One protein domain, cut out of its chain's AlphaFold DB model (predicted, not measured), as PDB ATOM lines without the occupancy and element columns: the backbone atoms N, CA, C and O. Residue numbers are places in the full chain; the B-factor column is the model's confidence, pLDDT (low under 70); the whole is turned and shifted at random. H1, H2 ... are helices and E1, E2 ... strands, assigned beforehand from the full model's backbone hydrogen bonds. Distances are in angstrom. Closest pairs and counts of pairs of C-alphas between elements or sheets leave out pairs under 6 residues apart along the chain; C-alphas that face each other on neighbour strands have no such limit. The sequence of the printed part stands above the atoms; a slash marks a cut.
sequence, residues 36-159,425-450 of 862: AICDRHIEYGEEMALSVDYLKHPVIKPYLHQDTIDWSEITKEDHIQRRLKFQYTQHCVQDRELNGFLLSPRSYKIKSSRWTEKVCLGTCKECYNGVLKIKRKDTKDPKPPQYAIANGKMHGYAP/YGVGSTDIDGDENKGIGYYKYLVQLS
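This is residues 36 to 159 and 425 to 450 of the 862 residues of the protein "Helitron_like_N domain-containing protein" of Fragilariopsis cylindrus CCMP1102 (UniProt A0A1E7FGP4). There is little regular structure: loops make most of a compact body, with H3 packed on a small antiparallel sheet, E1 E3 E2, toward one end. Four named helices and three strands, ordered E1 H1 H2 E2 E3 H3 H4 and mixed in class, hold 47 of the 150 printed residues. The radius of gyration of the C-alphas is 14.7 A; the spans are 46 by 32 by 32 A.

E3 is residues 119 to 124, 16.4 A long; E1 is 47 to 51, beginning at C-alpha (182.609, 183.620, 118.961); E2 is 109 to 111. H1 is 52 to 55, H2 78 to 87, H3 125 to 136, and H4 440 to 446, ending at C-alpha (176.377, 175.551, 134.366).

E3 is antiparallel to E1, with N 48 and O 123 2.8 A apart, and to E2, in a hairpin, with N 110 and O 120 2.9 A apart. E1, H1 H2, E2 form a split strand-helix-strand unit, E3 between its strands, with a right-handed crossover. H3 is on the sheet; H1 only grazes it; H2 and H4 are not on it. Every O i to N i+4 pair is within hydrogen-bond range in H2, H3 and H4.

Residues 160 to 424 are cut out; C-alphas 159 and 425 are 10.2 A apart. Links H1 to H2 and H2 to E2 are long. Residues 113 to 117 have pLDDT under 70.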
ATOM      1  N   ALA A  36     175.206 186.703 124.499       96.31
ATOM      2  CA  ALA A  36     173.953 187.435 124.669       96.31
ATOM      3  C   ALA A  36     172.737 186.549 124.968       96.31
ATOM      4  O   ALA A  36     171.838 186.984 125.671       96.31
ATOM      5  N   ILE A  37     172.698 185.324 124.440       96.94
ATOM      6  CA  ILE A  37     171.504 184.470 124.473       96.94
ATOM      7  C   ILE A  37     171.472 183.550 125.699       96.94
ATOM      8  O   ILE A  37     170.391 183.298 126.215       96.94
ATOM      9  N   CYS A  38     172.618 183.041 126.163       96.06
ATOM     10  CA  CYS A  38     172.695 182.021 127.222       96.06
ATOM     11  C   CYS A  38     173.551 182.408 128.439       96.06
ATOM     12  O   CYS A  38     173.793 181.565 129.297       96.06
ATOM     13  N   ASP A  39     174.045 183.649 128.504       95.38
ATOM     14  CA  ASP A  39     174.891 184.176 129.589       95.38
ATOM     15  C   ASP A  39     176.160 183.354 129.897       95.38
ATOM     16  O   ASP A  39     176.717 183.449 130.986       95.38
ATOM     17  N   ARG A  40     176.654 182.546 128.950       95.38
ATOM     18  CA  ARG A  40     177.874 181.737 129.124       95.38
ATOM     19  C   ARG A  40     179.124 182.427 128.569       95.38
ATOM     20  O   ARG A  40     179.040 183.137 127.561       95.38
ATOM     21  N   HIS A  41     180.280 182.185 129.183       95.88
ATOM     22  CA  HIS A  41     181.587 182.581 128.655       95.88
ATOM     23  C   HIS A  41     181.831 181.957 127.272       95.88
ATOM     24  O   HIS A  41     181.565 180.776 127.038       95.88
ATOM     25  N   ILE A  42     182.325 182.760 126.333       95.62
ATOM     26  CA  ILE A  42     182.612 182.329 124.964       95.62
ATOM     27  C   ILE A  42     184.064 181.849 124.894       95.62
ATOM     28  O   ILE A  42     184.996 182.631 125.070       95.62
ATOM     29  N   GLU A  43     184.245 180.559 124.619       93.62
ATOM     30  CA  GLU A  43     185.561 179.949 124.420       93.62
ATOM     31  C   GLU A  43     186.238 180.416 123.120       93.62
ATOM     32  O   GLU A  43     185.586 180.777 122.131       93.62
ATOM     33  N   TYR A  44     187.571 180.367 123.104       94.88
ATOM     34  CA  TYR A  44     188.386 180.752 121.960       94.88
ATOM     35  C   TYR A  44     188.015 179.966 120.688       94.88
ATOM     36  O   TYR A  44     188.184 178.749 120.610       94.88
ATOM     37  N   GLY A  45     187.562 180.693 119.660       91.81
ATOM     38  CA  GLY A  45     187.149 180.142 118.362       91.81
ATOM     39  C   GLY A  45     185.642 179.904 118.203       91.81
ATOM     40  O   GLY A  45     185.201 179.622 117.092       91.81
ATOM     41  N   GLU A  46     184.847 180.070 119.265       94.00
ATOM     42  CA  GLU A  46     183.392 179.830 119.260       94.00
ATOM     43  C   GLU A  46     182.554 181.132 119.273       94.00
ATOM     44  O   GLU A  46     181.334 181.094 119.456       94.00
ATOM     45  N   GLU A  47     183.206 182.282 119.063       95.06
ATOM     46  CA  GLU A  47     182.609 183.620 118.961       95.06
ATOM     47  C   GLU A  47     181.922 183.850 117.606       95.06
ATOM     48  O   GLU A  47     182.553 183.776 116.553       95.06
ATOM     49  N   MET A  48     180.635 184.203 117.642       94.81
ATOM     50  CA  MET A  48     179.817 184.543 116.476       94.81
ATOM     51  C   MET A  48     179.115 185.893 116.677       94.81
ATOM     52  O   MET A  48     178.508 186.147 117.720       94.81
ATOM     53  N   ALA A  49     179.147 186.749 115.654       94.31
ATOM     54  CA  ALA A  49     178.463 188.043 115.649       94.31
ATOM     55  C   ALA A  49     177.006 187.898 115.169       94.31
ATOM     56  O   ALA A  49     176.762 187.583 114.002       94.31
ATOM     57  N   LEU A  50     176.035 188.159 116.051       93.38
ATOM     58  CA  LEU A  50     174.604 188.117 115.728       93.38
ATOM     59  C   LEU A  50     174.038 189.538 115.603       93.38
ATOM     60  O   LEU A  50     174.033 190.283 116.582       93.38
ATOM     61  N   SER A  51     173.577 189.938 114.413       92.38
ATOM     62  CA  SER A  51     173.114 191.313 114.175       92.38
ATOM     63  C   SER A  51     171.769 191.622 114.833       92.38
ATOM     64  O   SER A  51     170.868 190.783 114.889       92.38
ATOM     65  N   VAL A  52     171.616 192.867 115.292       92.19
ATOM     66  CA  VAL A  52     170.396 193.344 115.966       92.19
ATOM     67  C   VAL A  52     169.168 193.233 115.052       92.19
ATOM     68  O   VAL A  52     168.134 192.731 115.487       92.19
ATOM     69  N   ASP A  53     169.304 193.562 113.762       90.38
ATOM     70  CA  ASP A  53     168.259 193.365 112.739       90.38
ATOM     71  C   ASP A  53     167.722 191.922 112.692       90.38
ATOM     72  O   ASP A  53     166.563 191.685 112.350       90.38
ATOM     73  N   TYR A  54     168.586 190.943 112.982       90.06
ATOM     74  CA  TYR A  54     168.268 189.522 112.895       90.06
ATOM     75  C   TYR A  54     167.513 189.054 114.141       90.06
ATOM     76  O   TYR A  54     166.515 188.353 114.008       90.06
ATOM     77  N   LEU A  55     167.905 189.522 115.333       91.25
ATOM     78  CA  LEU A  55     167.133 189.336 116.573       91.25
ATOM     79  C   LEU A  55     165.715 189.919 116.448       91.25
ATOM     80  O   LEU A  55     164.737 189.264 116.799       91.25
ATOM     81  N   LYS A  56     165.603 191.120 115.869       92.31
ATOM     82  CA  LYS A  56     164.330 191.817 115.614       92.31
ATOM     83  C   LYS A  56     163.460 191.186 114.525       92.31
ATOM     84  O   LYS A  56     162.301 191.566 114.371       92.31
ATOM     85  N   HIS A  57     163.984 190.237 113.749       93.25
ATOM     86  CA  HIS A  57     163.244 189.644 112.641       93.25
ATOM     87  C   HIS A  57     161.955 188.948 113.145       93.25
ATOM     88  O   HIS A  57     162.051 188.144 114.074       93.25
ATOM     89  N   PRO A  58     160.771 189.136 112.518       90.81
ATOM     90  CA  PRO A  58     159.489 188.638 113.047       90.81
ATOM     91  C   PRO A  58     159.397 187.127 113.325       90.81
ATOM     92  O   PRO A  58     158.603 186.706 114.153       90.81
ATOM     93  N   VAL A  59     160.213 186.307 112.652       91.94
ATOM     94  CA  VAL A  59     160.308 184.847 112.893       91.94
ATOM     95  C   VAL A  59     161.226 184.488 114.074       91.94
ATOM     96  O   VAL A  59     161.102 183.399 114.610       91.94
ATOM     97  N   ILE A  60     162.145 185.368 114.482       92.06
ATOM     98  CA  ILE A  60     163.072 185.136 115.606       92.06
ATOM     99  C   ILE A  60     162.547 185.777 116.891       92.06
ATOM    100  O   ILE A  60     162.586 185.135 117.938       92.06
ATOM    101  N   LYS A  61     162.039 187.014 116.812       93.25
ATOM    102  CA  LYS A  61     161.609 187.809 117.971       93.25
ATOM    103  C   LYS A  61     160.742 187.024 118.981       93.25
ATOM    104  O   LYS A  61     161.103 187.058 120.154       93.25
ATOM    105  N   PRO A  62     159.704 186.252 118.587       92.31
ATOM    106  CA  PRO A  62     158.870 185.500 119.537       92.31
ATOM    107  C   PRO A  62     159.612 184.467 120.403       92.31
ATOM    108  O   PRO A  62     159.117 184.101 121.460       92.31
ATOM    109  N   TYR A  63     160.803 184.020 119.998       92.06
ATOM    110  CA  TYR A  63     161.590 183.016 120.729       92.06
ATOM    111  C   TYR A  63     162.617 183.623 121.692       92.06
ATOM    112  O   TYR A  63     163.346 182.887 122.351       92.06
ATOM    113  N   LEU A  64     162.724 184.956 121.746       93.31
ATOM    114  CA  LEU A  64     163.673 185.676 122.604       93.31
ATOM    115  C   LEU A  64     163.045 186.890 123.326       93.31
ATOM    116  O   LEU A  64     163.717 187.513 124.147       93.31
ATOM    117  N   HIS A  65     161.783 187.238 123.038       93.12
ATOM    118  CA  HIS A  65     161.042 188.315 123.706       93.12
ATOM    119  C   HIS A  65     160.447 187.846 125.042       93.12
ATOM    120  O   HIS A  65     159.965 186.723 125.156       93.12
ATOM    121  N   GLN A  66     160.420 188.721 126.045       87.19
ATOM    122  CA  GLN A  66     159.932 188.398 127.392       87.19
ATOM    123  C   GLN A  66     158.408 188.201 127.486       87.19
ATOM    124  O   GLN A  66     157.931 187.603 128.450       87.19
ATOM    125  N   ASP A  67     157.660 188.733 126.513       84.38
ATOM    126  CA  ASP A  67     156.184 188.760 126.496       84.38
ATOM    127  C   ASP A  67     155.565 187.532 125.807       84.38
ATOM    128  O   ASP A  67     154.358 187.330 125.873       84.38
ATOM    129  N   THR A  68     156.382 186.733 125.115       83.00
ATOM    130  CA  THR A  68     155.975 185.511 124.395       83.00
ATOM    131  C   THR A  68     156.444 184.229 125.084       83.00
ATOM    132  O   THR A  68     156.212 183.138 124.572       83.00
ATOM    133  N   ILE A  69     157.096 184.360 126.240       83.31
ATOM    134  CA  ILE A  69     157.444 183.258 127.137       83.31
ATOM    135  C   ILE A  69     156.242 182.994 128.042       83.31
ATOM    136  O   ILE A  69     155.731 183.933 128.656       83.31
ATOM    137  N   ASP A  70     155.820 181.735 128.169       82.56
ATOM    138  CA  ASP A  70     154.903 181.359 129.242       82.56
ATOM    139  C   ASP A  70     155.673 181.352 130.566       82.56
ATOM    140  O   ASP A  70     156.587 180.558 130.792       82.56
ATOM    141  N   TRP A  71     155.338 182.299 131.437       83.00
ATOM    142  CA  TRP A  71     155.962 182.406 132.749       83.00
ATOM    143  C   TRP A  71     155.344 181.454 133.774       83.00
ATOM    144  O   TRP A  71     155.934 181.272 134.833       83.00
ATOM    145  N   SER A  72     154.194 180.831 133.503       81.25
ATOM    146  CA  SER A  72     153.499 179.988 134.482       81.25
ATOM    147  C   SER A  72     154.228 178.669 134.784       81.25
ATOM    148  O   SER A  72     154.152 178.208 135.926       81.25
ATOM    149  N   GLU A  73     155.009 178.155 133.827       79.38
ATOM    150  CA  GLU A  73     155.913 176.995 133.963       79.38
ATOM    151  C   GLU A  73     157.284 177.344 134.586       79.38
ATOM    152  O   GLU A  73     158.052 176.462 134.974       79.38
ATOM    153  N   ILE A  74     157.604 178.640 134.711       80.19
ATOM    154  CA  ILE A  74     158.863 179.130 135.303       80.19
ATOM    155  C   ILE A  74     158.618 179.651 136.724       80.19
ATOM    156  O   ILE A  74     159.283 179.242 137.673       80.19
ATOM    157  N   THR A  75     157.693 180.602 136.874       82.38
ATOM    158  CA  THR A  75     157.270 181.179 138.152       82.38
ATOM    159  C   THR A  75     155.991 182.018 138.017       82.38
ATOM    160  O   THR A  75     155.909 182.991 137.261       82.38
ATOM    161  N   LYS A  76     154.993 181.696 138.845       83.75
ATOM    162  CA  LYS A  76     153.679 182.370 138.905       83.75
ATOM    163  C   LYS A  76     153.710 183.693 139.698       83.75
ATOM    164  O   LYS A  76     152.666 184.225 140.051       83.75
ATOM    165  N   GLU A  77     154.903 184.208 140.003       85.81
ATOM    166  CA  GLU A  77     155.146 185.273 140.985       85.81
ATOM    167  C   GLU A  77     155.633 186.569 140.308       85.81
ATOM    168  O   GLU A  77     156.817 186.726 139.989       85.81
ATOM    169  N   ASP A  78     154.728 187.529 140.100       87.62
ATOM    170  CA  ASP A  78     154.964 188.756 139.318       87.62
ATOM    171  C   ASP A  78     156.193 189.582 139.735       87.62
ATOM    172  O   ASP A  78     156.781 190.284 138.906       87.62
ATOM    173  N   HIS A  79     156.572 189.601 141.017       89.56
ATOM    174  CA  HIS A  79     157.768 190.325 141.480       89.56
ATOM    175  C   HIS A  79     159.060 189.585 141.124       89.56
ATOM    176  O   HIS A  79     160.044 190.244 140.782       89.56
ATOM    177  N   ILE A  80     159.054 188.248 141.132       89.44
ATOM    178  CA  ILE A  80     160.176 187.429 140.656       89.44
ATOM    179  C   ILE A  80     160.311 187.596 139.142       89.44
ATOM    180  O   ILE A  80     161.398 187.938 138.678       89.44
ATOM    181  N   GLN A  81     159.212 187.489 138.384       89.88
ATOM    182  CA  GLN A  81     159.228 187.738 136.935       89.88
ATOM    183  C   GLN A  81     159.821 189.114 136.602       89.88
ATOM    184  O   GLN A  81     160.718 189.220 135.769       89.88
ATOM    185  N   ARG A  82     159.365 190.181 137.279       89.44
ATOM    186  CA  ARG A  82     159.884 191.548 137.074       89.44
ATOM    187  C   ARG A  82     161.368 191.680 137.427       89.44
ATOM    188  O   ARG A  82     162.089 192.353 136.693       89.44
ATOM    189  N   ARG A  83     161.844 191.031 138.499       89.06
ATOM    190  CA  ARG A  83     163.277 191.018 138.854       89.06
ATOM    191  C   ARG A  83     164.120 190.274 137.815       89.06
ATOM    192  O   ARG A  83     165.163 190.792 137.432       89.06
ATOM    193  N   LEU A  84     163.666 189.118 137.327       90.38
ATOM    194  CA  LEU A  84     164.382 188.336 136.312       90.38
ATOM    195  C   LEU A  84     164.416 189.054 134.953       90.38
ATOM    196  O   LEU A  84     165.483 189.155 134.352       90.38
ATOM    197  N   LYS A  85     163.294 189.642 134.512       89.69
ATOM    198  CA  LYS A  85     163.219 190.500 133.310       89.69
ATOM    199  C   LYS A  85     164.220 191.665 133.381       89.69
ATOM    200  O   LYS A  85     164.963 191.905 132.433       89.69
ATOM    201  N   PHE A  86     164.303 192.338 134.533       88.62
ATOM    202  CA  PHE A  86     165.280 193.409 134.764       88.62
ATOM    203  C   PHE A  86     166.736 192.905 134.771       88.62
ATOM    204  O   PHE A  86     167.591 193.523 134.141       88.62
ATOM    205  N   GLN A  87     167.022 191.780 135.438       89.69
ATOM    206  CA  GLN A  87     168.370 191.196 135.485       89.69
ATOM    207  C   GLN A  87     168.864 190.700 134.117       89.69
ATOM    208  O   GLN A  87     170.065 190.729 133.871       89.69
ATOM    209  N   TYR A  88     167.968 190.283 133.219       91.69
ATOM    210  CA  TYR A  88     168.305 189.794 131.878       91.69
ATOM    211  C   TYR A  88     167.913 190.774 130.765       91.69
ATOM    212  O   TYR A  88     167.310 190.399 129.759       91.69
ATOM    213  N   THR A  89     168.294 192.040 130.943       89.88
ATOM    214  CA  THR A  89     168.252 193.077 129.904       89.88
ATOM    215  C   THR A  89     169.679 193.400 129.443       89.88
ATOM    216  O   THR A  89     170.546 193.687 130.262       89.88
ATOM    217  N   GLN A  90     169.945 193.405 128.131       90.69
ATOM    218  CA  GLN A  90     171.253 193.841 127.608       90.69
ATOM    219  C   GLN A  90     171.435 195.366 127.713       90.69
ATOM    220  O   GLN A  90     170.467 196.121 127.606       90.69
ATOM    221  N   HIS A  91     172.680 195.833 127.845       86.38
ATOM    222  CA  HIS A  91     172.983 197.266 128.005       86.38
ATOM    223  C   HIS A  91     174.065 197.820 127.057       86.38
ATOM    224  O   HIS A  91     174.253 199.033 126.985       86.38
ATOM    225  N   CYS A  92     174.761 196.966 126.301       86.88
ATOM    226  CA  CYS A  92     175.857 197.366 125.408       86.88
ATOM    227  C   CYS A  92     175.393 197.905 124.037       86.88
ATOM    228  O   CYS A  92     176.192 198.459 123.274       86.88
ATOM    229  N   VAL A  93     174.101 197.783 123.715       89.50
ATOM    230  CA  VAL A  93     173.464 198.394 122.542       89.50
ATOM    231  C   VAL A  93     172.306 199.290 122.980       89.50
ATOM    232  O   VAL A  93     171.340 198.838 123.588       89.50
ATOM    233  N   GLN A  94     172.377 200.572 122.611       87.94
ATOM    234  CA  GLN A  94     171.313 201.552 122.843       87.94
ATOM    235  C   GLN A  94     170.170 201.372 121.826       87.94
ATOM    236  O   GLN A  94     170.070 202.107 120.847       87.94
ATOM    237  N   ASP A  95     169.306 200.385 122.057       88.81
ATOM    238  CA  ASP A  95     168.114 200.128 121.244       88.81
ATOM    239  C   ASP A  95     166.918 199.810 122.150       88.81
ATOM    240  O   ASP A  95     166.921 198.815 122.873       88.81
ATOM    241  N   ARG A  96     165.880 200.658 122.109       88.19
ATOM    242  CA  ARG A  96     164.706 200.540 122.993       88.19
ATOM    243  C   ARG A  96     163.918 199.246 122.795       88.19
ATOM    244  O   ARG A  96     163.216 198.839 123.711       88.19
ATOM    245  N   GLU A  97     164.008 198.616 121.626       90.19
ATOM    246  CA  GLU A  97     163.300 197.364 121.358       90.19
ATOM    247  C   GLU A  97     164.014 196.163 121.991       90.19
ATOM    248  O   GLU A  97     163.353 195.208 122.387       90.19
ATOM    249  N   LEU A  98     165.345 196.219 122.149       91.06
ATOM    250  CA  LEU A  98     166.109 195.155 122.814       91.06
ATOM    251  C   LEU A  98     165.794 195.043 124.313       91.06
ATOM    252  O   LEU A  98     166.008 193.982 124.884       91.06
ATOM    253  N   ASN A  99     165.207 196.076 124.925       89.19
ATOM    254  CA  ASN A  99     164.687 196.024 126.297       89.19
ATOM    255  C   ASN A  99     163.486 195.064 126.456       89.19
ATOM    256  O   ASN A  99     163.069 194.793 127.577       89.19
ATOM    257  N   GLY A 100     162.896 194.587 125.353       90.62
ATOM    258  CA  GLY A 100     161.870 193.542 125.361       90.62
ATOM    259  C   GLY A 100     162.423 192.116 125.260       90.62
ATOM    260  O   GLY A 100     161.651 191.165 125.350       90.62
ATOM    261  N   PHE A 101     163.733 191.940 125.052       94.38
ATOM    262  CA  PHE A 101     164.369 190.637 124.843       94.38
ATOM    263  C   PHE A 101     165.113 190.174 126.098       94.38
ATOM    264  O   PHE A 101     165.860 190.954 126.686       94.38
ATOM    265  N   LEU A 102     164.987 188.889 126.451       94.12
ATOM    266  CA  LEU A 102     165.778 188.302 127.534       94.12
ATOM    267  C   LEU A 102     167.191 187.976 127.038       94.12
ATOM    268  O   LEU A 102     167.407 186.991 126.327       94.12
ATOM    269  N   LEU A 103     168.145 188.833 127.399       95.00
ATOM    270  CA  LEU A 103     169.533 188.800 126.937       95.00
ATOM    271  C   LEU A 103     170.498 189.103 128.093       95.00
ATOM    272  O   LEU A 103     170.180 189.863 129.002       95.00
ATOM    273  N   SER A 104     171.704 188.532 128.054       93.44
ATOM    274  CA  SER A 104     172.704 188.721 129.113       93.44
ATOM    275  C   SER A 104     173.107 190.202 129.264       93.44
ATOM    276  O   SER A 104     173.553 190.808 128.280       93.44
ATOM    277  N   PRO A 105     173.058 190.776 130.487       89.00
ATOM    278  CA  PRO A 105     173.541 192.132 130.765       89.00
ATOM    279  C   PRO A 105     175.069 192.240 130.653       89.00
ATOM    280  O   PRO A 105     175.604 193.333 130.479       89.00
ATOM    281  N   ARG A 106     175.774 191.101 130.744       88.19
ATOM    282  CA  ARG A 106     177.238 190.974 130.643       88.19
ATOM    283  C   ARG A 106     177.708 190.773 129.196       88.19
ATOM    284  O   ARG A 106     178.909 190.676 128.957       88.19
ATOM    285  N   SER A 107     176.789 190.716 128.227       91.25
ATOM    286  CA  SER A 107     177.141 190.626 126.808       91.25
ATOM    287  C   SER A 107     177.635 191.956 126.230       91.25
ATOM    288  O   SER A 107     177.482 193.025 126.817       91.25
ATOM    289  N   TYR A 108     178.235 191.885 125.045       91.25
ATOM    290  CA  TYR A 108     179.048 192.939 124.453       91.25
ATOM    291  C   TYR A 108     178.730 193.164 122.970       91.25
ATOM    292  O   TYR A 108     178.218 192.284 122.267       91.25
ATOM    293  N   LYS A 109     179.063 194.365 122.497       91.12
ATOM    294  CA  LYS A 109     178.801 194.845 121.140       91.12
ATOM    295  C   LYS A 109     179.976 194.527 120.217       91.12
ATOM    296  O   LYS A 109     181.116 194.887 120.496       91.12
ATOM    297  N   ILE A 110     179.698 193.916 119.070       90.12
ATOM    298  CA  ILE A 110     180.690 193.570 118.042       90.12
ATOM    299  C   ILE A 110     180.228 194.080 116.664       90.12
ATOM    300  O   ILE A 110     179.030 194.212 116.410       90.12
ATOM    301  N   LYS A 111     181.164 194.419 115.766       82.94
ATOM    302  CA  LYS A 111     180.856 194.753 114.359       82.94
ATOM    303  C   LYS A 111     180.844 193.472 113.523       82.94
ATOM    304  O   LYS A 111     181.715 192.626 113.707       82.94
ATOM    305  N   SER A 112     179.893 193.325 112.596       70.94
ATOM    306  CA  SER A 112     179.734 192.061 111.851       70.94
ATOM    307  C   SER A 112     180.897 191.749 110.894       70.94
ATOM    308  O   SER A 112     181.153 190.584 110.606       70.94
ATOM    309  N   SER A 113     181.588 192.772 110.382       66.38
ATOM    310  CA  SER A 113     182.883 192.652 109.695       66.38
ATOM    311  C   SER A 113     183.594 194.015 109.655       66.38
ATOM    312  O   SER A 113     183.036 195.019 110.099       66.38
ATOM    313  N   ARG A 114     184.800 194.082 109.070       56.12
ATOM    314  CA  ARG A 114     185.471 195.362 108.751       56.12
ATOM    315  C   ARG A 114     184.753 196.188 107.669       56.12
ATOM    316  O   ARG A 114     185.002 197.381 107.580       56.12
ATOM    317  N   TRP A 115     183.889 195.566 106.864       52.56
ATOM    318  CA  TRP A 115     183.223 196.182 105.706       52.56
ATOM    319  C   TRP A 115     181.738 196.484 105.942       52.56
ATOM    320  O   TRP A 115     181.118 197.207 105.168       52.56
ATOM    321  N   THR A 116     181.147 195.910 106.991       58.97
ATOM    322  CA  THR A 116     179.714 195.996 107.285       58.97
ATOM    323  C   THR A 116     179.512 196.408 108.735       58.97
ATOM    324  O   THR A 116     179.561 195.582 109.646       58.97
ATOM    325  N   GLU A 117     179.231 197.694 108.951       69.19
ATOM    326  CA  GLU A 117     179.078 198.316 110.277       69.19
ATOM    327  C   GLU A 117     177.788 197.923 111.027       69.19
ATOM    328  O   GLU A 117     177.316 198.646 111.905       69.19
ATOM    329  N   LYS A 118     177.201 196.763 110.711       83.38
ATOM    330  CA  LYS A 118     176.021 196.264 111.417       83.38
ATOM    331  C   LYS A 118     176.361 195.991 112.876       83.38
ATOM    332  O   LYS A 118     177.256 195.196 113.179       83.38
ATOM    333  N   VAL A 119     175.599 196.629 113.763       89.44
ATOM    334  CA  VAL A 119     175.650 196.398 115.206       89.44
ATOM    335  C   VAL A 119     175.220 194.961 115.483       89.44
ATOM    336  O   VAL A 119     174.128 194.535 115.097       89.44
ATOM    337  N   CYS A 120     176.101 194.213 116.138       93.19
ATOM    338  CA  CYS A 120     175.877 192.836 116.540       93.19
ATOM    339  C   CYS A 120     176.151 192.663 118.033       93.19
ATOM    340  O   CYS A 120     176.903 193.433 118.632       93.19
ATOM    341  N   LEU A 121     175.577 191.610 118.607       95.00
ATOM    342  CA  LEU A 121     175.924 191.113 119.932       95.00
ATOM    343  C   LEU A 121     176.837 189.887 119.815       95.00
ATOM    344  O   LEU A 121     176.727 189.104 118.862       95.00
ATOM    345  N   GLY A 122     177.732 189.721 120.788       95.25
ATOM    346  CA  GLY A 122     178.561 188.526 120.925       95.25
ATOM    347  C   GLY A 122     177.728 187.299 121.305       95.25
ATOM    348  O   GLY A 122     176.988 187.306 122.292       95.25
ATOM    349  N   THR A 123     177.837 186.219 120.533       96.94
ATOM    350  CA  THR A 123     177.127 184.957 120.791       96.94
ATOM    351  C   THR A 123     178.050 183.754 120.671       96.94
ATOM    352  O   THR A 123     179.011 183.787 119.911       96.94
ATOM    353  N   CYS A 124     177.761 182.678 121.407       96.88
ATOM    354  CA  CYS A 124     178.411 181.399 121.159       96.88
ATOM    355  C   CYS A 124     177.800 180.722 119.922       96.88
ATOM    356  O   CYS A 124     176.603 180.851 119.637       96.88
ATOM    357  N   LYS A 125     178.624 179.956 119.209       95.38
ATOM    358  CA  LYS A 125     178.282 179.202 117.994       95.38
ATOM    359  C   LYS A 125     177.028 178.329 118.114       95.38
ATOM    360  O   LYS A 125     176.242 178.268 117.172       95.38
ATOM    361  N   GLU A 126     176.798 177.699 119.266       95.00
ATOM    362  CA  GLU A 126     175.577 176.921 119.538       95.00
ATOM    363  C   GLU A 126     174.313 177.786 119.501       95.00
ATOM    364  O   GLU A 126     173.365 177.454 118.788       95.00
ATOM    365  N   CYS A 127     174.301 178.918 120.214       96.62
ATOM    366  CA  CYS A 127     173.150 179.820 120.227       96.62
ATOM    367  C   CYS A 127     172.945 180.494 118.868       96.62
ATOM    368  O   CYS A 127     171.813 180.572 118.395       96.62
ATOM    369  N   TYR A 128     174.032 180.901 118.204       95.88
ATOM    370  CA  TYR A 128     173.991 181.425 116.838       95.88
ATOM    371  C   TYR A 128     173.323 180.427 115.877       95.88
ATOM    372  O   TYR A 128     172.339 180.761 115.215       95.88
ATOM    373  N   ASN A 129     173.783 179.171 115.869       94.38
ATOM    374  CA  ASN A 129     173.208 178.105 115.048       94.38
ATOM    375  C   ASN A 129     171.759 177.761 115.439       94.38
ATOM    376  O   ASN A 129     170.963 177.424 114.565       94.38
ATOM    377  N   GLY A 130     171.394 177.873 116.720       94.12
ATOM    378  CA  GLY A 130     170.006 177.758 117.176       94.12
ATOM    379  C   GLY A 130     169.103 178.815 116.535       94.12
ATOM    380  O   GLY A 130     168.095 178.475 115.919       94.12
ATOM    381  N   VAL A 131     169.504 180.090 116.572       93.56
ATOM    382  CA  VAL A 131     168.736 181.186 115.952       93.56
ATOM    383  C   VAL A 131     168.701 181.070 114.416       93.56
ATOM    384  O   VAL A 131     167.668 181.373 113.810       93.56
ATOM    385  N   LEU A 132     169.759 180.551 113.772       91.12
ATOM    386  CA  LEU A 132     169.717 180.225 112.336       91.12
ATOM    387  C   LEU A 132     168.619 179.197 112.006       91.12
ATOM    388  O   LEU A 132     167.880 179.400 111.039       91.12
ATOM    389  N   LYS A 133     168.489 178.120 112.798       91.56
ATOM    390  CA  LYS A 133     167.472 177.068 112.591       91.56
ATOM    391  C   LYS A 133     166.050 177.620 112.672       91.56
ATOM    392  O   LYS A 133     165.234 177.335 111.795       91.56
ATOM    393  N   ILE A 134     165.785 178.472 113.668       90.75
ATOM    394  CA  ILE A 134     164.503 179.177 113.842       90.75
ATOM    395  C   ILE A 134     164.169 179.992 112.580       90.75
ATOM    396  O   ILE A 134     163.098 179.833 111.994       90.75
ATOM    397  N   LYS A 135     165.105 180.824 112.096       88.75
ATOM    398  CA  LYS A 135     164.900 181.660 110.896       88.75
ATOM    399  C   LYS A 135     164.675 180.851 109.617       88.75
ATOM    400  O   LYS A 135     163.923 181.306 108.753       88.75
ATOM    401  N   ARG A 136     165.338 179.703 109.472       88.88
ATOM    402  CA  ARG A 136     165.191 178.809 108.311       88.88
ATOM    403  C   ARG A 136     163.928 177.948 108.359       88.88
ATOM    404  O   ARG A 136     163.494 177.494 107.307       88.88
ATOM    405  N   LYS A 137     163.329 177.779 109.545       83.44
ATOM    406  CA  LYS A 137     162.297 176.772 109.840       83.44
ATOM    407  C   LYS A 137     162.812 175.339 109.625       83.44
ATOM    408  O   LYS A 137     162.105 174.490 109.092       83.44
ATOM    409  N   ASP A 138     164.046 175.076 110.072       81.06
ATOM    410  CA  ASP A 138     164.700 173.753 109.990       81.06
ATOM    411  C   ASP A 138     163.988 172.676 110.851       81.06
ATOM    412  O   ASP A 138     164.292 171.487 110.758       81.06
ATOM    413  N   THR A 139     163.043 173.082 111.703       77.81
ATOM    414  CA  THR A 139     162.218 172.240 112.584       77.81
ATOM    415  C   THR A 139     160.746 172.625 112.444       77.81
ATOM    416  O   THR A 139     160.443 173.803 112.261       77.81
ATOM    417  N   LYS A 140     159.830 171.649 112.566       76.06
ATOM    418  CA  LYS A 140     158.372 171.889 112.525       76.06
ATOM    419  C   LYS A 140     157.928 172.831 113.644       76.06
ATOM    420  O   LYS A 140     157.287 173.840 113.372       76.06
ATOM    421  N   ASP A 141     158.385 172.519 114.852       80.50
ATOM    422  CA  ASP A 141     158.091 173.229 116.092       80.50
ATOM    423  C   ASP A 141     159.413 173.837 116.604       80.50
ATOM    424  O   ASP A 141     160.157 173.194 117.350       80.50
ATOM    425  N   PRO A 142     159.827 175.014 116.093       82.88
ATOM    426  CA  PRO A 142     161.056 175.660 116.533       82.88
ATOM    427  C   PRO A 142     160.915 176.160 117.974       82.88
ATOM    428  O   PRO A 142     160.049 176.975 118.265       82.88
ATOM    429  N   LYS A 143     161.808 175.705 118.854       86.88
ATOM    430  CA  LYS A 143     162.008 176.245 120.209       86.88
ATOM    431  C   LYS A 143     163.170 177.262 120.216       86.88
ATOM    432  O   LYS A 143     163.969 177.269 119.269       86.88
ATOM    433  N   PRO A 144     163.322 178.102 121.260       91.06
ATOM    434  CA  PRO A 144     164.546 178.878 121.471       91.06
ATOM    435  C   PRO A 144     165.791 177.967 121.576       91.06
ATOM    436  O   PRO A 144     165.667 176.755 121.769       91.06
ATOM    437  N   PRO A 145     167.025 178.500 121.470       93.69
ATOM    438  CA  PRO A 145     168.229 177.702 121.701       93.69
ATOM    439  C   PRO A 145     168.213 177.067 123.104       93.69
ATOM    440  O   PRO A 145     167.886 177.746 124.069       93.69
ATOM    441  N   GLN A 146     168.601 175.790 123.224       90.94
ATOM    442  CA  GLN A 146     168.360 174.953 124.418       90.94
ATOM    443  C   GLN A 146     168.730 175.603 125.766       90.94
ATOM    444  O   GLN A 146     167.990 175.478 126.738       90.94
ATOM    445  N   TYR A 147     169.867 176.300 125.825       93.88
ATOM    446  CA  TYR A 147     170.349 176.970 127.039       93.88
ATOM    447  C   TYR A 147     170.151 178.491 127.017       93.88
ATOM    448  O   TYR A 147     170.841 179.216 127.725       93.88
ATOM    449  N   ALA A 148     169.250 179.005 126.177       94.94
ATOM    450  CA  ALA A 148     168.922 180.423 126.174       94.94
ATOM    451  C   ALA A 148     168.260 180.837 127.494       94.94
ATOM    452  O   ALA A 148     167.481 180.082 128.074       94.94
ATOM    453  N   ILE A 149     168.484 182.082 127.909       94.81
ATOM    454  CA  ILE A 149     167.785 182.710 129.038       94.81
ATOM    455  C   ILE A 149     166.268 182.655 128.791       94.81
ATOM    456  O   ILE A 149     165.502 182.274 129.672       94.81
ATOM    457  N   ALA A 150     165.851 182.935 127.550       93.19
ATOM    458  CA  ALA A 150     164.476 182.791 127.078       93.19
ATOM    459  C   ALA A 150     163.948 181.339 127.078       93.19
ATOM    460  O   ALA A 150     162.741 181.150 127.079       93.19
ATOM    461  N   ASN A 151     164.819 180.323 127.126       92.44
ATOM    462  CA  ASN A 151     164.462 178.906 127.286       92.44
ATOM    463  C   ASN A 151     164.483 178.488 128.774       92.44
ATOM    464  O   ASN A 151     165.058 177.465 129.152       92.44
ATOM    465  N   GLY A 152     163.953 179.348 129.648       88.81
ATOM    466  CA  GLY A 152     163.917 179.150 131.100       88.81
ATOM    467  C   GLY A 152     165.247 179.332 131.849       88.81
ATOM    468  O   GLY A 152     165.234 179.312 133.077       88.81
ATOM    469  N   LYS A 153     166.401 179.554 131.193       91.94
ATOM    470  CA  LYS A 153     167.731 179.619 131.863       91.94
ATOM    471  C   LYS A 153     168.051 180.974 132.503       91.94
ATOM    472  O   LYS A 153     169.153 181.506 132.424       91.94
ATOM    473  N   MET A 154     167.044 181.523 133.167       87.88
ATOM    474  CA  MET A 154     167.050 182.787 133.895       87.88
ATOM    475  C   MET A 154     167.296 182.566 135.396       87.88
ATOM    476  O   MET A 154     166.487 182.944 136.234       87.88
ATOM    477  N   HIS A 155     168.420 181.931 135.741       87.88
ATOM    478  CA  HIS A 155     168.784 181.573 137.125       87.88
ATOM    479  C   HIS A 155     168.793 182.773 138.097       87.88
ATOM    480  O   HIS A 155     168.472 182.631 139.279       87.88
ATOM    481  N   GLY A 156     169.129 183.953 137.569       88.19
ATOM    482  CA  GLY A 156     169.222 185.219 138.284       88.19
ATOM    483  C   GLY A 156     170.528 185.385 139.066       88.19
ATOM    484  O   GLY A 156     171.251 184.431 139.353       88.19
ATOM    485  N   TYR A 157     170.845 186.631 139.412       88.69
ATOM    486  CA  TYR A 157     172.056 186.976 140.158       88.69
ATOM    487  C   TYR A 157     171.782 187.040 141.661       88.69
ATOM    488  O   TYR A 157     170.780 187.610 142.105       88.69
ATOM    489  N   ALA A 158     172.689 186.458 142.448       89.00
ATOM    490  CA  ALA A 158     172.556 186.383 143.897       89.00
ATOM    491  C   ALA A 158     172.646 187.775 144.555       89.00
ATOM    492  O   ALA A 158     173.539 188.559 144.225       89.00
ATOM    493  N   PRO A 159     171.767 188.092 145.520       89.81
ATOM    494  CA  PRO A 159     171.798 189.361 146.234       89.81
ATOM    495  C   PRO A 159     172.993 189.439 147.195       89.81
ATOM    496  O   PRO A 159     173.517 188.425 147.664       89.81
ATOM    497  N   TYR A 425     166.527 182.487 142.969       92.31
ATOM    498  CA  TYR A 425     165.074 182.563 142.759       92.31
ATOM    499  C   TYR A 425     164.374 181.191 142.694       92.31
ATOM    500  O   TYR A 425     163.145 181.139 142.640       92.31
ATOM    501  N   GLY A 426     165.130 180.084 142.715       88.62
ATOM    502  CA  GLY A 426     164.585 178.724 142.645       88.62
ATOM    503  C   GLY A 426     164.152 178.283 141.244       88.62
ATOM    504  O   GLY A 426     163.236 177.478 141.131       88.62
ATOM    505  N   VAL A 427     164.785 178.806 140.185       88.56
ATOM    506  CA  VAL A 427     164.396 178.566 138.778       88.56
ATOM    507  C   VAL A 427     165.571 178.173 137.868       88.56
ATOM    508  O   VAL A 427     166.745 178.413 138.170       88.56
ATOM    509  N   GLY A 428     165.237 177.591 136.712       85.81
ATOM    510  CA  GLY A 428     166.156 177.310 135.600       85.81
ATOM    511  C   GLY A 428     166.524 175.839 135.381       85.81
ATOM    512  O   GLY A 428     167.171 175.517 134.380       85.81
ATOM    513  N   SER A 429     166.064 174.936 136.253       82.25
ATOM    514  CA  SER A 429     166.028 173.495 135.973       82.25
ATOM    515  C   SER A 429     165.112 173.182 134.784       82.25
ATOM    516  O   SER A 429     165.535 172.490 133.862       82.25
ATOM    517  N   THR A 430     163.903 173.738 134.738       85.62
ATOM    518  CA  THR A 430     162.954 173.601 133.618       85.62
ATOM    519  C   THR A 430     163.275 174.544 132.457       85.62
ATOM    520  O   THR A 430     164.001 175.533 132.620       85.62
ATOM    521  N   ASP A 431     162.804 174.222 131.253       86.00
ATOM    522  CA  ASP A 431     162.638 175.199 130.167       86.00
ATOM    523  C   ASP A 431     161.164 175.619 129.998       86.00
ATOM    524  O   ASP A 431     160.358 175.418 130.906       86.00
ATOM    525  N   ILE A 432     160.827 176.286 128.888       84.69
ATOM    526  CA  ILE A 432     159.506 176.903 128.664       84.69
ATOM    527  C   ILE A 432     158.367 175.900 128.452       84.69
ATOM    528  O   ILE A 432     157.209 176.294 128.523       84.69
ATOM    529  N   ASP A 433     158.681 174.630 128.193       84.00
ATOM    530  CA  ASP A 433     157.694 173.556 128.042       84.00
ATOM    531  C   ASP A 433     157.582 172.701 129.323       84.00
ATOM    532  O   ASP A 433     156.940 171.653 129.318       84.00
ATOM    533  N   GLY A 434     158.254 173.114 130.407       80.06
ATOM    534  CA  GLY A 434     158.352 172.367 131.663       80.06
ATOM    535  C   GLY A 434     159.422 171.264 131.675       80.06
ATOM    536  O   GLY A 434     159.613 170.622 132.707       80.06
ATOM    537  N   ASP A 435     160.167 171.045 130.580       83.69
ATOM    538  CA  ASP A 435     161.126 169.935 130.475       83.69
ATOM    539  C   ASP A 435     162.334 170.124 131.425       83.69
ATOM    540  O   ASP A 435     163.123 171.076 131.326       83.69
ATOM    541  N   GLU A 436     162.529 169.172 132.348       81.31
ATOM    542  CA  GLU A 436     163.674 169.151 133.267       81.31
ATOM    543  C   GLU A 436     165.003 169.000 132.504       81.31
ATOM    544  O   GLU A 436     165.386 167.920 132.039       81.31
ATOM    545  N   ASN A 437     165.781 170.080 132.443       78.81
ATOM    546  CA  ASN A 437     167.125 170.060 131.887       78.81
ATOM    547  C   ASN A 437     168.084 169.429 132.904       78.81
ATOM    548  O   ASN A 437     168.483 170.056 133.883       78.81
ATOM    549  N   LYS A 438     168.481 168.179 132.653       75.44
ATOM    550  CA  LYS A 438     169.356 167.402 133.541       75.44
ATOM    551  C   LYS A 438     170.431 166.614 132.797       75.44
ATOM    552  O   LYS A 438     170.284 166.248 131.631       75.44
ATOM    553  N   GLY A 439     171.530 166.318 133.490       78.69
ATOM    554  CA  GLY A 439     172.639 165.537 132.945       78.69
ATOM    555  C   GLY A 439     173.690 166.336 132.163       78.69
ATOM    556  O   GLY A 439     173.756 167.561 132.212       78.69
ATOM    557  N   ILE A 440     174.532 165.592 131.437       85.00
ATOM    558  CA  ILE A 440     175.824 166.006 130.852       85.00
ATOM    559  C   ILE A 440     175.824 167.392 130.182       85.00
ATOM    560  O   ILE A 440     176.749 168.166 130.414       85.00
ATOM    561  N   GLY A 441     174.829 167.704 129.344       89.31
ATOM    562  CA  GLY A 441     174.768 168.987 128.633       89.31
ATOM    563  C   GLY A 441     174.495 170.170 129.564       89.31
ATOM    564  O   GLY A 441     175.217 171.163 129.522       89.31
ATOM    565  N   TYR A 442     173.521 170.025 130.466       90.38
ATOM    566  CA  TYR A 442     173.182 171.051 131.453       90.38
ATOM    567  C   TYR A 442     174.331 171.267 132.445       90.38
ATOM    568  O   TYR A 442     174.737 172.398 132.680       90.38
ATOM    569  N   TYR A 443     174.953 170.192 132.937       90.06
ATOM    570  CA  TYR A 443     176.118 170.284 133.824       90.06
ATOM    571  C   TYR A 443     177.303 171.020 133.176       90.06
ATOM    572  O   TYR A 443     177.923 171.858 133.826       90.06
ATOM    573  N   LYS A 444     177.578 170.786 131.881       91.94
ATOM    574  CA  LYS A 444     178.567 171.574 131.122       91.94
ATOM    575  C   LYS A 444     178.183 173.049 130.996       91.94
ATOM    576  O   LYS A 444     179.047 173.905 131.134       91.94
ATOM    577  N   TYR A 445     176.910 173.335 130.726       93.62
ATOM    578  CA  TYR A 445     176.406 174.702 130.606       93.62
ATOM    579  C   TYR A 445     176.577 175.496 131.912       93.62
ATOM    580  O   TYR A 445     177.069 176.623 131.875       93.62
ATOM    581  N   LEU A 446     176.255 174.893 133.063       93.94
ATOM    582  CA  LEU A 446     176.377 175.551 134.366       93.94
ATOM    583  C   LEU A 446     177.816 175.991 134.668       93.94
ATOM    584  O   LEU A 446     178.026 177.142 135.037       93.94
ATOM    585  N   VAL A 447     178.816 175.134 134.428       92.94
ATOM    586  CA  VAL A 447     180.244 175.490 134.610       92.94
ATOM    587  C   VAL A 447     180.815 176.374 133.487       92.94
ATOM    588  O   VAL A 447     182.012 176.641 133.464       92.94
ATOM    589  N   GLN A 448     179.981 176.853 132.558       94.31
ATOM    590  CA  GLN A 448     180.331 177.876 131.564       94.31
ATOM    591  C   GLN A 448     179.623 179.223 131.811       94.31
ATOM    592  O   GLN A 448     179.944 180.193 131.123       94.31
ATOM    593  N   LEU A 449     178.672 179.323 132.751       94.56
ATOM    594  CA  LEU A 449     177.923 180.559 133.039       94.56
ATOM    595  C   LEU A 449     178.840 181.733 133.415       94.56
ATOM    596  O   LEU A 449     179.877 181.545 134.042       94.56
ATOM    597  N   SER A 450     178.452 182.962 133.066       92.44
ATOM    598  CA  SER A 450     179.267 184.159 133.323       92.44
ATOM    599  C   SER A 450     179.200 184.666 134.765       92.44
ATOM    600  O   SER A 450     179.978 185.541 135.146       92.44
TER     601      SER A 450